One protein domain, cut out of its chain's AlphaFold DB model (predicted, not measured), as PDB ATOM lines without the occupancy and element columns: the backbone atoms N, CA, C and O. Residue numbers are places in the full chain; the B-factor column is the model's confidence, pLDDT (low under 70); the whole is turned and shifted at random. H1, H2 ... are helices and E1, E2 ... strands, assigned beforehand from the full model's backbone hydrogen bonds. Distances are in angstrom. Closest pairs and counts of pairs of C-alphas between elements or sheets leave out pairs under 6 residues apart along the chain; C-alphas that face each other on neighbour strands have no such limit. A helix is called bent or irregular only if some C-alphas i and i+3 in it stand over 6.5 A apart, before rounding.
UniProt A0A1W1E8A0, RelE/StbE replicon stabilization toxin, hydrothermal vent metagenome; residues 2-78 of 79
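What this domain is: This is residues 2 to 78 of the 79 residues of the protein "RelE/StbE replicon stabilization toxin" of hydrothermal vent metagenome (UniProt A0A1W1E8A0). Helix H1 packs on a small two-stranded hairpin, E1 and E2, while a second helix, H2, lies well away from this body at the far end of a long link, of which residues 51 to 57 stand free. Residues 15 to 32, between H1 and E1, make a long loop. The 77 printed residues hold two named helices and two named strands in the order H1, E1, E2, H2; the sheet, E1 - E2, is antiparallel. The class is mixed, helices and strands, with under half of the residues, 38, in named elements. The whole is loose, with a radius of gyration of the C-alphas of 16.2 A and spans of 44 by 29 by 28 A.

How they stand to each other: H1, residues 2 to 14, touches E1, residues 33 to 38; their closest C-alphas, of Ala 8 and Phe 38, are 6.2 A apart. H1 and E2, residues 43 to 48, are near each other, with 10 pairs of C-alphas within 10 A. E1 and E2 form a hairpin, antiparallel at 154 degrees, with N 34 and O 47 at 2.8 A and N 45 and O 36 at 3.0 A, within hydrogen-bond range. Residues 20 to 21 pair with residues 34 to 35 of E1, antiparallel. H2, residues 65 to 77, is apart from H1 and from E1. Every O i to N i+4 pair is within hydrogen-bond range in H1, and 6 of 9 in H2.

Where its parts are: H1 begins at C-alpha 2 (27.849, 1.133, -22.491) and measures 18.3 A. E1 measures 16.8 A and E2 17.1 A. H2, 19.5 A, ends at C-alpha 77 (43.602, -17.759, -25.876); it is irregular, with C-alphas 66 and 69 8.4 A apart.

The domain as a whole: The farthest C-alphas, of Ser 23 and Lys 66, are 45.0 A apart. The printed part has no cut. The links H1 to E1 and E2 to H2 are long; E1 to E2 is tight. Residues 53 to 60, 63 to 64 and 77 to 78 have pLDDT under 70.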
ATOM      1  N   GLN A   2      27.307   2.128 -23.442       78.50
ATOM      2  CA  GLN A   2      27.849   1.133 -22.491       78.50
ATOM      3  C   GLN A   2      26.973   0.950 -21.238       78.50
ATOM      4  O   GLN A   2      26.616  -0.168 -20.899       78.50
ATOM      5  N   ILE A   3      26.520   2.046 -20.616       87.81
ATOM      6  CA  ILE A   3      25.642   1.988 -19.431       87.81
ATOM      7  C   ILE A   3      24.307   1.286 -19.742       87.81
ATOM      8  O   ILE A   3      23.837   0.469 -18.955       87.81
ATOM      9  N   HIS A   4      23.686   1.596 -20.884       85.00
ATOM     10  CA  HIS A   4      22.394   1.017 -21.273       85.00
ATOM     11  C   HIS A   4      22.522  -0.460 -21.653       85.00
ATOM     12  O   HIS A   4      21.671  -1.257 -21.266       85.00
ATOM     13  N   PHE A   5      23.617  -0.827 -22.321       83.06
ATOM     14  CA  PHE A   5      23.965  -2.215 -22.597       83.06
ATOM     15  C   PHE A   5      24.181  -3.002 -21.301       83.06
ATOM     16  O   PHE A   5      23.507  -4.002 -21.089       83.06
ATOM     17  N   THR A   6      25.025  -2.522 -20.381       87.88
ATOM     18  CA  THR A   6      25.284  -3.211 -19.106       87.88
ATOM     19  C   THR A   6      24.010  -3.359 -18.275       87.88
ATOM     20  O   THR A   6      23.805  -4.391 -17.642       87.88
ATOM     21  N   LYS A   7      23.112  -2.363 -18.290       91.31
ATOM     22  CA  LYS A   7      21.791  -2.473 -17.648       91.31
ATOM     23  C   LYS A   7      20.927  -3.562 -18.289       91.31
ATOM     24  O   LYS A   7      20.287  -4.314 -17.563       91.31
ATOM     25  N   ALA A   8      20.891  -3.644 -19.617       85.56
ATOM     26  CA  ALA A   8      20.142  -4.679 -20.326       85.56
ATOM     27  C   ALA A   8      20.739  -6.073 -20.091       85.56
ATOM     28  O   ALA A   8      20.002  -6.996 -19.761       85.56
ATOM     29  N   LEU A   9      22.066  -6.199 -20.142       87.94
ATOM     30  CA  LEU A   9      22.782  -7.436 -19.850       87.94
ATOM     31  C   LEU A   9      22.509  -7.920 -18.423       87.94
ATOM     32  O   LEU A   9      22.192  -9.083 -18.231       87.94
ATOM     33  N   LYS A  10      22.517  -7.028 -17.424       90.00
ATOM     34  CA  LYS A  10      22.143  -7.376 -16.041       90.00
ATOM     35  C   LYS A  10      20.723  -7.940 -15.921       90.00
ATOM     36  O   LYS A  10      20.492  -8.785 -15.066       90.00
ATOM     37  N   LYS A  11      19.779  -7.480 -16.750       89.75
ATOM     38  CA  LYS A  11      18.420  -8.040 -16.779       89.75
ATOM     39  C   LYS A  11      18.422  -9.453 -17.354       89.75
ATOM     40  O   LYS A  11      17.837 -10.334 -16.739       89.75
ATOM     41  N   ILE A  12      19.126  -9.661 -18.469       89.38
ATOM     42  CA  ILE A  12      19.285 -10.984 -19.089       89.38
ATOM     43  C   ILE A  12      19.936 -11.959 -18.105       89.38
ATOM     44  O   ILE A  12      19.441 -13.058 -17.938       89.38
ATOM     45  N   LEU A  13      20.994 -11.548 -17.401       86.25
ATOM     46  CA  LEU A  13      21.694 -12.406 -16.439       86.25
ATOM     47  C   LEU A  13      20.845 -12.779 -15.213       86.25
ATOM     48  O   LEU A  13      21.122 -13.787 -14.576       86.25
ATOM     49  N   LYS A  14      19.849 -11.960 -14.853       90.25
ATOM     50  CA  LYS A  14      18.974 -12.218 -13.700       90.25
ATOM     51  C   LYS A  14      17.780 -13.102 -14.059       90.25
ATOM     52  O   LYS A  14      17.363 -13.909 -13.239       90.25
ATOM     53  N   SER A  15      17.210 -12.879 -15.239       90.25
ATOM     54  CA  SER A  15      15.949 -13.483 -15.671       90.25
ATOM     55  C   SER A  15      15.956 -13.629 -17.198       90.25
ATOM     56  O   SER A  15      15.274 -12.864 -17.899       90.25
ATOM     57  N   PRO A  16      16.801 -14.520 -17.751       88.31
ATOM     58  CA  PRO A  16      16.972 -14.671 -19.196       88.31
ATOM     59  C   PRO A  16      15.679 -15.114 -19.895       88.31
ATOM     60  O   PRO A  16      15.443 -14.758 -21.050       88.31
ATOM     61  N   GLU A  17      14.793 -15.817 -19.202       89.44
ATOM     62  CA  GLU A  17      13.480 -16.247 -19.684       89.44
ATOM     63  C   GLU A  17      12.541 -15.080 -20.024       89.44
ATOM     64  O   GLU A  17      11.626 -15.240 -20.825       89.44
ATOM     65  N   LEU A  18      12.787 -13.871 -19.500       88.94
ATOM     66  CA  LEU A  18      11.951 -12.694 -19.778       88.94
ATOM     67  C   LEU A  18      12.218 -12.049 -21.149       88.94
ATOM     68  O   LEU A  18      11.531 -11.099 -21.535       88.94
ATOM     69  N   GLY A  19      13.219 -12.525 -21.893       88.88
ATOM     70  CA  GLY A  19      13.428 -12.116 -23.280       88.88
ATOM     71  C   GLY A  19      12.291 -12.589 -24.180       88.88
ATOM     72  O   GLY A  19      11.802 -13.709 -24.042       88.88
ATOM     73  N   GLN A  20      11.898 -11.752 -25.142       91.38
ATOM     74  CA  GLN A  20      10.874 -12.100 -26.125       91.38
ATOM     75  C   GLN A  20      11.411 -13.186 -27.060       91.38
ATOM     76  O   GLN A  20      12.404 -12.948 -27.749       91.38
ATOM     77  N   GLU A  21      10.734 -14.330 -27.125       91.19
ATOM     78  CA  GLU A  21      11.055 -15.396 -28.077       91.19
ATOM     79  C   GLU A  21      10.977 -14.900 -29.521       91.19
ATOM     80  O   GLU A  21      10.150 -14.056 -29.893       91.19
ATOM     81  N   LEU A  22      11.893 -15.400 -30.339       85.06
ATOM     82  CA  LEU A  22      11.926 -15.126 -31.760       85.06
ATOM     83  C   LEU A  22      11.213 -16.238 -32.519       85.06
ATOM     84  O   LEU A  22      11.490 -17.419 -32.350       85.06
ATOM     85  N   SER A  23      10.301 -15.825 -33.395       81.31
ATOM     86  CA  SER A  23       9.790 -16.672 -34.458       81.31
ATOM     87  C   SER A  23      10.623 -16.487 -35.722       81.31
ATOM     88  O   SER A  23      11.325 -15.482 -35.897       81.31
ATOM     89  N   ASN A  24      10.515 -17.462 -36.618       80.25
ATOM     90  CA  ASN A  24      11.188 -17.433 -37.907       80.25
ATOM     91  C   ASN A  24      10.803 -16.171 -38.677       80.25
ATOM     92  O   ASN A  24       9.630 -15.799 -38.766       80.25
ATOM     93  N   LYS A  25      11.810 -15.493 -39.224       71.12
ATOM     94  CA  LYS A  25      11.627 -14.228 -39.931       71.12
ATOM     95  C   LYS A  25      12.530 -14.195 -41.151       71.12
ATOM     96  O   LYS A  25      13.699 -14.543 -41.051       71.12
ATOM     97  N   ASN A  26      11.993 -13.757 -42.291       73.00
ATOM     98  CA  ASN A  26      12.736 -13.614 -43.549       73.00
ATOM     99  C   ASN A  26      13.532 -14.882 -43.934       73.00
ATOM    100  O   ASN A  26      14.716 -14.793 -44.243       73.00
ATOM    101  N   ASN A  27      12.899 -16.058 -43.866       80.06
ATOM    102  CA  ASN A  27      13.513 -17.371 -44.127       80.06
ATOM    103  C   ASN A  27      14.671 -17.774 -43.187       80.06
ATOM    104  O   ASN A  27      15.377 -18.733 -43.481       80.06
ATOM    105  N   GLN A  28      14.862 -17.097 -42.051       79.06
ATOM    106  CA  GLN A  28      15.819 -17.514 -41.021       79.06
ATOM    107  C   GLN A  28      15.104 -18.265 -39.899       79.06
ATOM    108  O   GLN A  28      14.098 -17.778 -39.371       79.06
ATOM    109  N   ASN A  29      15.638 -19.434 -39.533       81.50
ATOM    110  CA  ASN A  29      15.198 -20.158 -38.349       81.50
ATOM    111  C   ASN A  29      15.807 -19.499 -37.106       81.50
ATOM    112  O   ASN A  29      17.023 -19.504 -36.940       81.50
ATOM    113  N   LEU A  30      14.961 -18.899 -36.272       83.94
ATOM    114  CA  LEU A  30      15.360 -18.221 -35.032       83.94
ATOM    115  C   LEU A  30      14.726 -18.878 -33.800       83.94
ATOM    116  O   LEU A  30      14.765 -18.307 -32.710       83.94
ATOM    117  N   SER A  31      14.123 -20.056 -33.975       84.88
ATOM    118  CA  SER A  31      13.595 -20.855 -32.877       84.88
ATOM    119  C   SER A  31      14.685 -21.122 -31.834       84.88
ATOM    120  O   SER A  31      15.835 -21.376 -32.180       84.88
ATOM    121  N   GLY A  32      14.326 -21.033 -30.552       83.06
ATOM    122  CA  GLY A  32      15.267 -21.165 -29.430       83.06
ATOM    123  C   GLY A  32      15.976 -19.863 -29.032       83.06
ATOM    124  O   GLY A  32      16.526 -19.777 -27.935       83.06
ATOM    125  N   LEU A  33      15.906 -18.814 -29.858       86.25
ATOM    126  CA  LEU A  33      16.481 -17.507 -29.538       86.25
ATOM    127  C   LEU A  33      15.463 -16.571 -28.878       86.25
ATOM    128  O   LEU A  33      14.270 -16.553 -29.192       86.25
ATOM    129  N   ARG A  34      15.967 -15.702 -28.004       90.69
ATOM    130  CA  ARG A  34      15.229 -14.630 -27.329       90.69
ATOM    131  C   ARG A  34      15.860 -13.276 -27.621       90.69
ATOM    132  O   ARG A  34      17.034 -13.180 -27.972       90.69
ATOM    133  N   LYS A  35      15.090 -12.197 -27.456       86.31
ATOM    134  CA  LYS A  35      15.587 -10.819 -27.569       86.31
ATOM    135  C   LYS A  35      15.096  -9.892 -26.463       86.31
ATOM    136  O   LYS A  35      13.969  -9.998 -25.986       86.31
ATOM    137  N   ILE A  36      15.894  -8.870 -26.164       88.75
ATOM    138  CA  ILE A  36      15.476  -7.699 -25.380       88.75
ATOM    139  C   ILE A  36      15.884  -6.404 -26.084       88.75
ATOM    140  O   ILE A  36      16.980  -6.292 -26.631       88.75
ATOM    141  N   TYR A  37      14.993  -5.414 -26.057       88.25
ATOM    142  CA  TYR A  37      15.276  -4.053 -26.508       88.25
ATOM    143  C   TYR A  37      15.961  -3.242 -25.409       88.25
ATOM    144  O   TYR A  37      15.558  -3.296 -24.248       88.25
ATOM    145  N   PHE A  38      16.924  -2.404 -25.777       88.44
ATOM    146  CA  PHE A  38      17.491  -1.413 -24.868       88.44
ATOM    147  C   PHE A  38      17.707  -0.075 -25.574       88.44
ATOM    148  O   PHE A  38      17.589   0.009 -26.798       88.44
ATOM    149  N   ASP A  39      17.969   0.970 -24.782       88.88
ATOM    150  CA  ASP A  39      18.243   2.328 -25.273       88.88
ATOM    151  C   ASP A  39      17.143   2.827 -26.234       88.88
ATOM    152  O   ASP A  39      17.340   2.955 -27.439       88.88
ATOM    153  N   ASN A  40      15.930   3.025 -25.698       88.69
ATOM    154  CA  ASN A  40      14.750   3.492 -26.441       88.69
ATOM    155  C   ASN A  40      14.421   2.659 -27.696       88.69
ATOM    156  O   ASN A  40      14.069   3.197 -28.742       88.69
ATOM    157  N   LYS A  41      14.544   1.326 -27.592       86.06
ATOM    158  CA  LYS A  41      14.322   0.347 -28.677       86.06
ATOM    159  C   LYS A  41      15.263   0.493 -29.881       86.06
ATOM    160  O   LYS A  41      15.064  -0.196 -30.883       86.06
ATOM    161  N   ARG A  42      16.306   1.321 -29.779       86.94
ATOM    162  CA  ARG A  42      17.308   1.503 -30.833       86.94
ATOM    163  C   ARG A  42      18.173   0.253 -31.019       86.94
ATOM    164  O   ARG A  42      18.563  -0.039 -32.144       86.94
ATOM    165  N   TYR A  43      18.411  -0.514 -29.952       84.62
ATOM    166  CA  TYR A  43      19.246  -1.717 -29.987       84.62
ATOM    167  C   TYR A  43      18.525  -2.947 -29.429       84.62
ATOM    168  O   TYR A  43      17.571  -2.836 -28.652       84.62
ATOM    169  N   ARG A  44      19.002  -4.132 -29.830       86.94
ATOM    170  CA  ARG A  44      18.530  -5.439 -29.358       86.94
ATOM    171  C   ARG A  44      19.720  -6.292 -28.926       86.94
ATOM    172  O   ARG A  44      20.744  -6.268 -29.599       86.94
ATOM    173  N   ILE A  45      19.568  -7.050 -27.845       82.38
ATOM    174  CA  ILE A  45      20.441  -8.188 -27.522       82.38
ATOM    175  C   ILE A  45      19.656  -9.443 -27.897       82.38
ATOM    176  O   ILE A  45      18.506  -9.555 -27.476       82.38
ATOM    177  N   VAL A  46      20.247 -10.327 -28.702       85.31
ATOM    178  CA  VAL A  46      19.696 -11.642 -29.058       85.31
ATOM    179  C   VAL A  46      20.572 -12.700 -28.400       85.31
ATOM    180  O   VAL A  46      21.794 -12.577 -28.453       85.31
ATOM    181  N   TYR A  47      19.962 -13.676 -27.744       85.31
ATOM    182  CA  TYR A  47      20.661 -14.720 -26.998       85.31
ATOM    183  C   TYR A  47      19.828 -15.996 -26.982       85.31
ATOM    184  O   TYR A  47      18.606 -15.950 -27.119       85.31
ATOM    185  N   GLU A  48      20.492 -17.124 -26.798       86.75
ATOM    186  CA  GLU A  48      19.860 -18.394 -26.467       86.75
ATOM    187  C   GLU A  48      19.958 -18.647 -24.963       86.75
ATOM    188  O   GLU A  48      20.834 -18.107 -24.282       86.75
ATOM    189  N   ILE A  49      19.032 -19.445 -24.441       84.00
ATOM    190  CA  ILE A  49      19.169 -20.033 -23.113       84.00
ATOM    191  C   ILE A  49      19.616 -21.462 -23.351       84.00
ATOM    192  O   ILE A  49      18.833 -22.273 -23.838       84.00
ATOM    193  N   ILE A  50      20.870 -21.751 -23.027       83.75
ATOM    194  CA  ILE A  50      21.341 -23.128 -22.979       83.75
ATOM    195  C   ILE A  50      20.969 -23.646 -21.594       83.75
ATOM    196  O   ILE A  50      21.555 -23.249 -20.587       83.75
ATOM    197  N   GLU A  51      19.912 -24.452 -21.526       72.00
ATOM    198  CA  GLU A  51      19.504 -25.081 -20.274       72.00
ATOM    199  C   GLU A  51      20.629 -25.985 -19.754       72.00
ATOM    200  O   GLU A  51      21.295 -26.671 -20.524       72.00
ATOM    201  N   ASN A  52      20.842 -25.983 -18.436       73.06
ATOM    202  CA  ASN A  52      21.895 -26.743 -17.750       73.06
ATOM    203  C   ASN A  52      23.352 -26.353 -18.084       73.06
ATOM    204  O   ASN A  52      24.265 -27.003 -17.574       73.06
ATOM    205  N   GLU A  53      23.599 -25.271 -18.830       68.12
ATOM    206  CA  GLU A  53      24.943 -24.713 -19.033       68.12
ATOM    207  C   GLU A  53      25.025 -23.240 -18.600       68.12
ATOM    208  O   GLU A  53      24.111 -22.444 -18.816       68.12
ATOM    209  N   VAL A  54      26.155 -22.836 -18.009       55.25
ATOM    210  CA  VAL A  54      26.492 -21.418 -17.809       55.25
ATOM    211  C   VAL A  54      27.786 -21.133 -18.557       55.25
ATOM    212  O   VAL A  54      28.842 -21.603 -18.137       55.25
ATOM    213  N   LEU A  55      27.737 -20.333 -19.631       63.84
ATOM    214  CA  LEU A  55      28.954 -19.979 -20.364       63.84
ATOM    215  C   LEU A  55      29.010 -18.516 -20.812       63.84
ATOM    216  O   LEU A  55      28.329 -18.097 -21.744       63.84
ATOM    217  N   ILE A  56      29.928 -17.760 -20.200       55.09
ATOM    218  CA  ILE A  56      30.543 -16.567 -20.800       55.09
ATOM    219  C   ILE A  56      32.039 -16.575 -20.473       55.09
ATOM    220  O   ILE A  56      32.428 -16.507 -19.307       55.09
ATOM    221  N   TYR A  57      32.870 -16.607 -21.519       63.50
ATOM    222  CA  TYR A  57      34.328 -16.665 -21.415       63.50
ATOM    223  C   TYR A  57      34.974 -15.330 -21.797       63.50
ATOM    224  O   TYR A  57      35.101 -14.966 -22.967       63.50
ATOM    225  N   ILE A  58      35.370 -14.569 -20.778       69.50
ATOM    226  CA  ILE A  58      36.047 -13.283 -20.940       69.50
ATOM    227  C   ILE A  58      37.555 -13.532 -20.981       69.50
ATOM    228  O   ILE A  58      38.180 -13.754 -19.949       69.50
ATOM    229  N   VAL A  59      38.143 -13.458 -22.175       65.56
ATOM    230  CA  VAL A  59      39.571 -13.757 -22.387       65.56
ATOM    231  C   VAL A  59      40.486 -12.651 -21.830       65.56
ATOM    232  O   VAL A  59      41.518 -12.933 -21.223       65.56
ATOM    233  N   ALA A  60      40.124 -11.370 -21.985       67.19
ATOM    234  CA  ALA A  60      40.822 -10.244 -21.352       67.19
ATOM    235  C   ALA A  60      39.983  -8.950 -21.362       67.19
ATOM    236  O   ALA A  60      39.224  -8.702 -22.297       67.19
ATOM    237  N   ILE A  61      40.178  -8.090 -20.353       79.38
ATOM    238  CA  ILE A  61      39.664  -6.709 -20.293       79.38
ATOM    239  C   ILE A  61      40.826  -5.786 -19.896       79.38
ATOM    240  O   ILE A  61      41.526  -6.059 -18.924       79.38
ATOM    241  N   GLY A  62      41.045  -4.697 -20.637       74.69
ATOM    242  CA  GLY A  62      42.151  -3.761 -20.400       74.69
ATOM    243  C   GLY A  62      42.140  -2.565 -21.357       74.69
ATOM    244  O   GLY A  62      41.360  -2.528 -22.310       74.69
ATOM    245  N   LYS A  63      42.999  -1.572 -21.096       61.16
ATOM    246  CA  LYS A  63      43.191  -0.405 -21.975       61.16
ATOM    247  C   LYS A  63      43.959  -0.820 -23.245       61.16
ATOM    248  O   LYS A  63      44.753  -1.754 -23.209       61.16
ATOM    249  N   ARG A  64      43.773  -0.102 -24.362       55.84
ATOM    250  CA  ARG A  64      44.534  -0.303 -25.620       55.84
ATOM    251  C   ARG A  64      45.935   0.324 -25.578       55.84
ATOM    252  O   ARG A  64      46.539   0.549 -26.626       55.84
ATOM    253  N   ASP A  65      46.410   0.690 -24.394       76.38
ATOM    254  CA  ASP A  65      47.731   1.279 -24.268       76.38
ATOM    255  C   ASP A  65      48.775   0.193 -24.554       76.38
ATOM    256  O   ASP A  65      48.684  -0.917 -24.026       76.38
ATOM    257  N   LYS A  66      49.697   0.484 -25.475       71.94
ATOM    258  CA  LYS A  66      50.830  -0.387 -25.837       71.94
ATOM    259  C   LYS A  66      50.487  -1.875 -26.053       71.94
ATOM    260  O   LYS A  66      51.268  -2.743 -25.688       71.94
ATOM    261  N   MET A  67      49.340  -2.190 -26.661       76.88
ATOM    262  CA  MET A  67      48.919  -3.571 -26.979       76.88
ATOM    263  C   MET A  67      48.691  -4.503 -25.770       76.88
ATOM    264  O   MET A  67      48.416  -5.686 -25.974       76.88
ATOM    265  N   GLU A  68      48.710  -3.995 -24.532       75.62
ATOM    266  CA  GLU A  68      48.625  -4.809 -23.309       75.62
ATOM    267  C   GLU A  68      47.435  -5.774 -23.299       75.62
ATOM    268  O   GLU A  68      47.583  -6.934 -22.929       75.62
ATOM    269  N   VAL A  69      46.245  -5.308 -23.696       74.00
ATOM    270  CA  VAL A  69      45.023  -6.129 -23.672       74.00
ATOM    271  C   VAL A  69      45.050  -7.257 -24.710       74.00
ATOM    272  O   VAL A  69      44.423  -8.288 -24.494       74.00
ATOM    273  N   TYR A  70      45.803  -7.098 -25.800       71.25
ATOM    274  CA  TYR A  70      45.916  -8.100 -26.863       71.25
ATOM    275  C   TYR A  70      47.009  -9.119 -26.584       71.25
ATOM    276  O   TYR A  70      46.781 -10.298 -26.818       71.25
ATOM    277  N   VAL A  71      48.146  -8.690 -26.035       83.38
ATOM    278  CA  VAL A  71      49.186  -9.610 -25.545       83.38
ATOM    279  C   VAL A  71      48.588 -10.511 -24.467       83.38
ATOM    280  O   VAL A  71      48.586 -11.730 -24.604       83.38
ATOM    281  N   LYS A  72      47.915  -9.902 -23.485       75.50
ATOM    282  CA  LYS A  72      47.184 -10.613 -22.432       75.50
ATOM    283  C   LYS A  72      46.064 -11.508 -22.971       75.50
ATOM    284  O   LYS A  72      45.782 -12.534 -22.371       75.50
ATOM    285  N   ALA A  73      45.388 -11.134 -24.061       82.06
ATOM    286  CA  ALA A  73      44.377 -11.992 -24.683       82.06
ATOM    287  C   ALA A  73      44.999 -13.155 -25.473       82.06
ATOM    288  O   ALA A  73      44.426 -14.237 -25.493       82.06
ATOM    289  N   ALA A  74      46.148 -12.949 -26.118       79.69
ATOM    290  CA  ALA A  74      46.836 -13.960 -26.915       79.69
ATOM    291  C   ALA A  74      47.476 -15.044 -26.034       79.69
ATOM    292  O   ALA A  74      47.242 -16.221 -26.290       79.69
ATOM    293  N   GLU A  75      48.162 -14.651 -24.952       73.62
ATOM    294  CA  GLU A  75      48.666 -15.556 -23.900       73.62
ATOM    295  C   GLU A  75      47.554 -16.428 -23.289       73.62
ATOM    296  O   GLU A  75      47.804 -17.544 -22.857       73.62
ATOM    297  N   ARG A  76      46.315 -15.917 -23.230       77.06
ATOM    298  CA  ARG A  76      45.172 -16.591 -22.579       77.06
ATOM    299  C   ARG A  76      44.272 -17.361 -23.532       77.06
ATOM    300  O   ARG A  76      43.492 -18.196 -23.089       77.06
ATOM    301  N   ARG A  77      44.339 -17.052 -24.826       67.00
ATOM    302  CA  ARG A  77      43.602 -17.759 -25.876       67.00
ATOM    303  C   ARG A  77      44.318 -19.043 -26.305       67.00
ATOM    304  O   ARG A  77      43.629 -19.970 -26.714       67.00
ATOM    305  N   ASN A  78      45.648 -19.091 -26.192       57.38
ATOM    306  CA  ASN A  78      46.477 -20.259 -26.491       57.38
ATOM    307  C   ASN A  78      47.362 -20.618 -25.272       57.38
ATOM    308  O   ASN A  78      48.432 -20.023 -25.139       57.38
TER     309      ASN A  78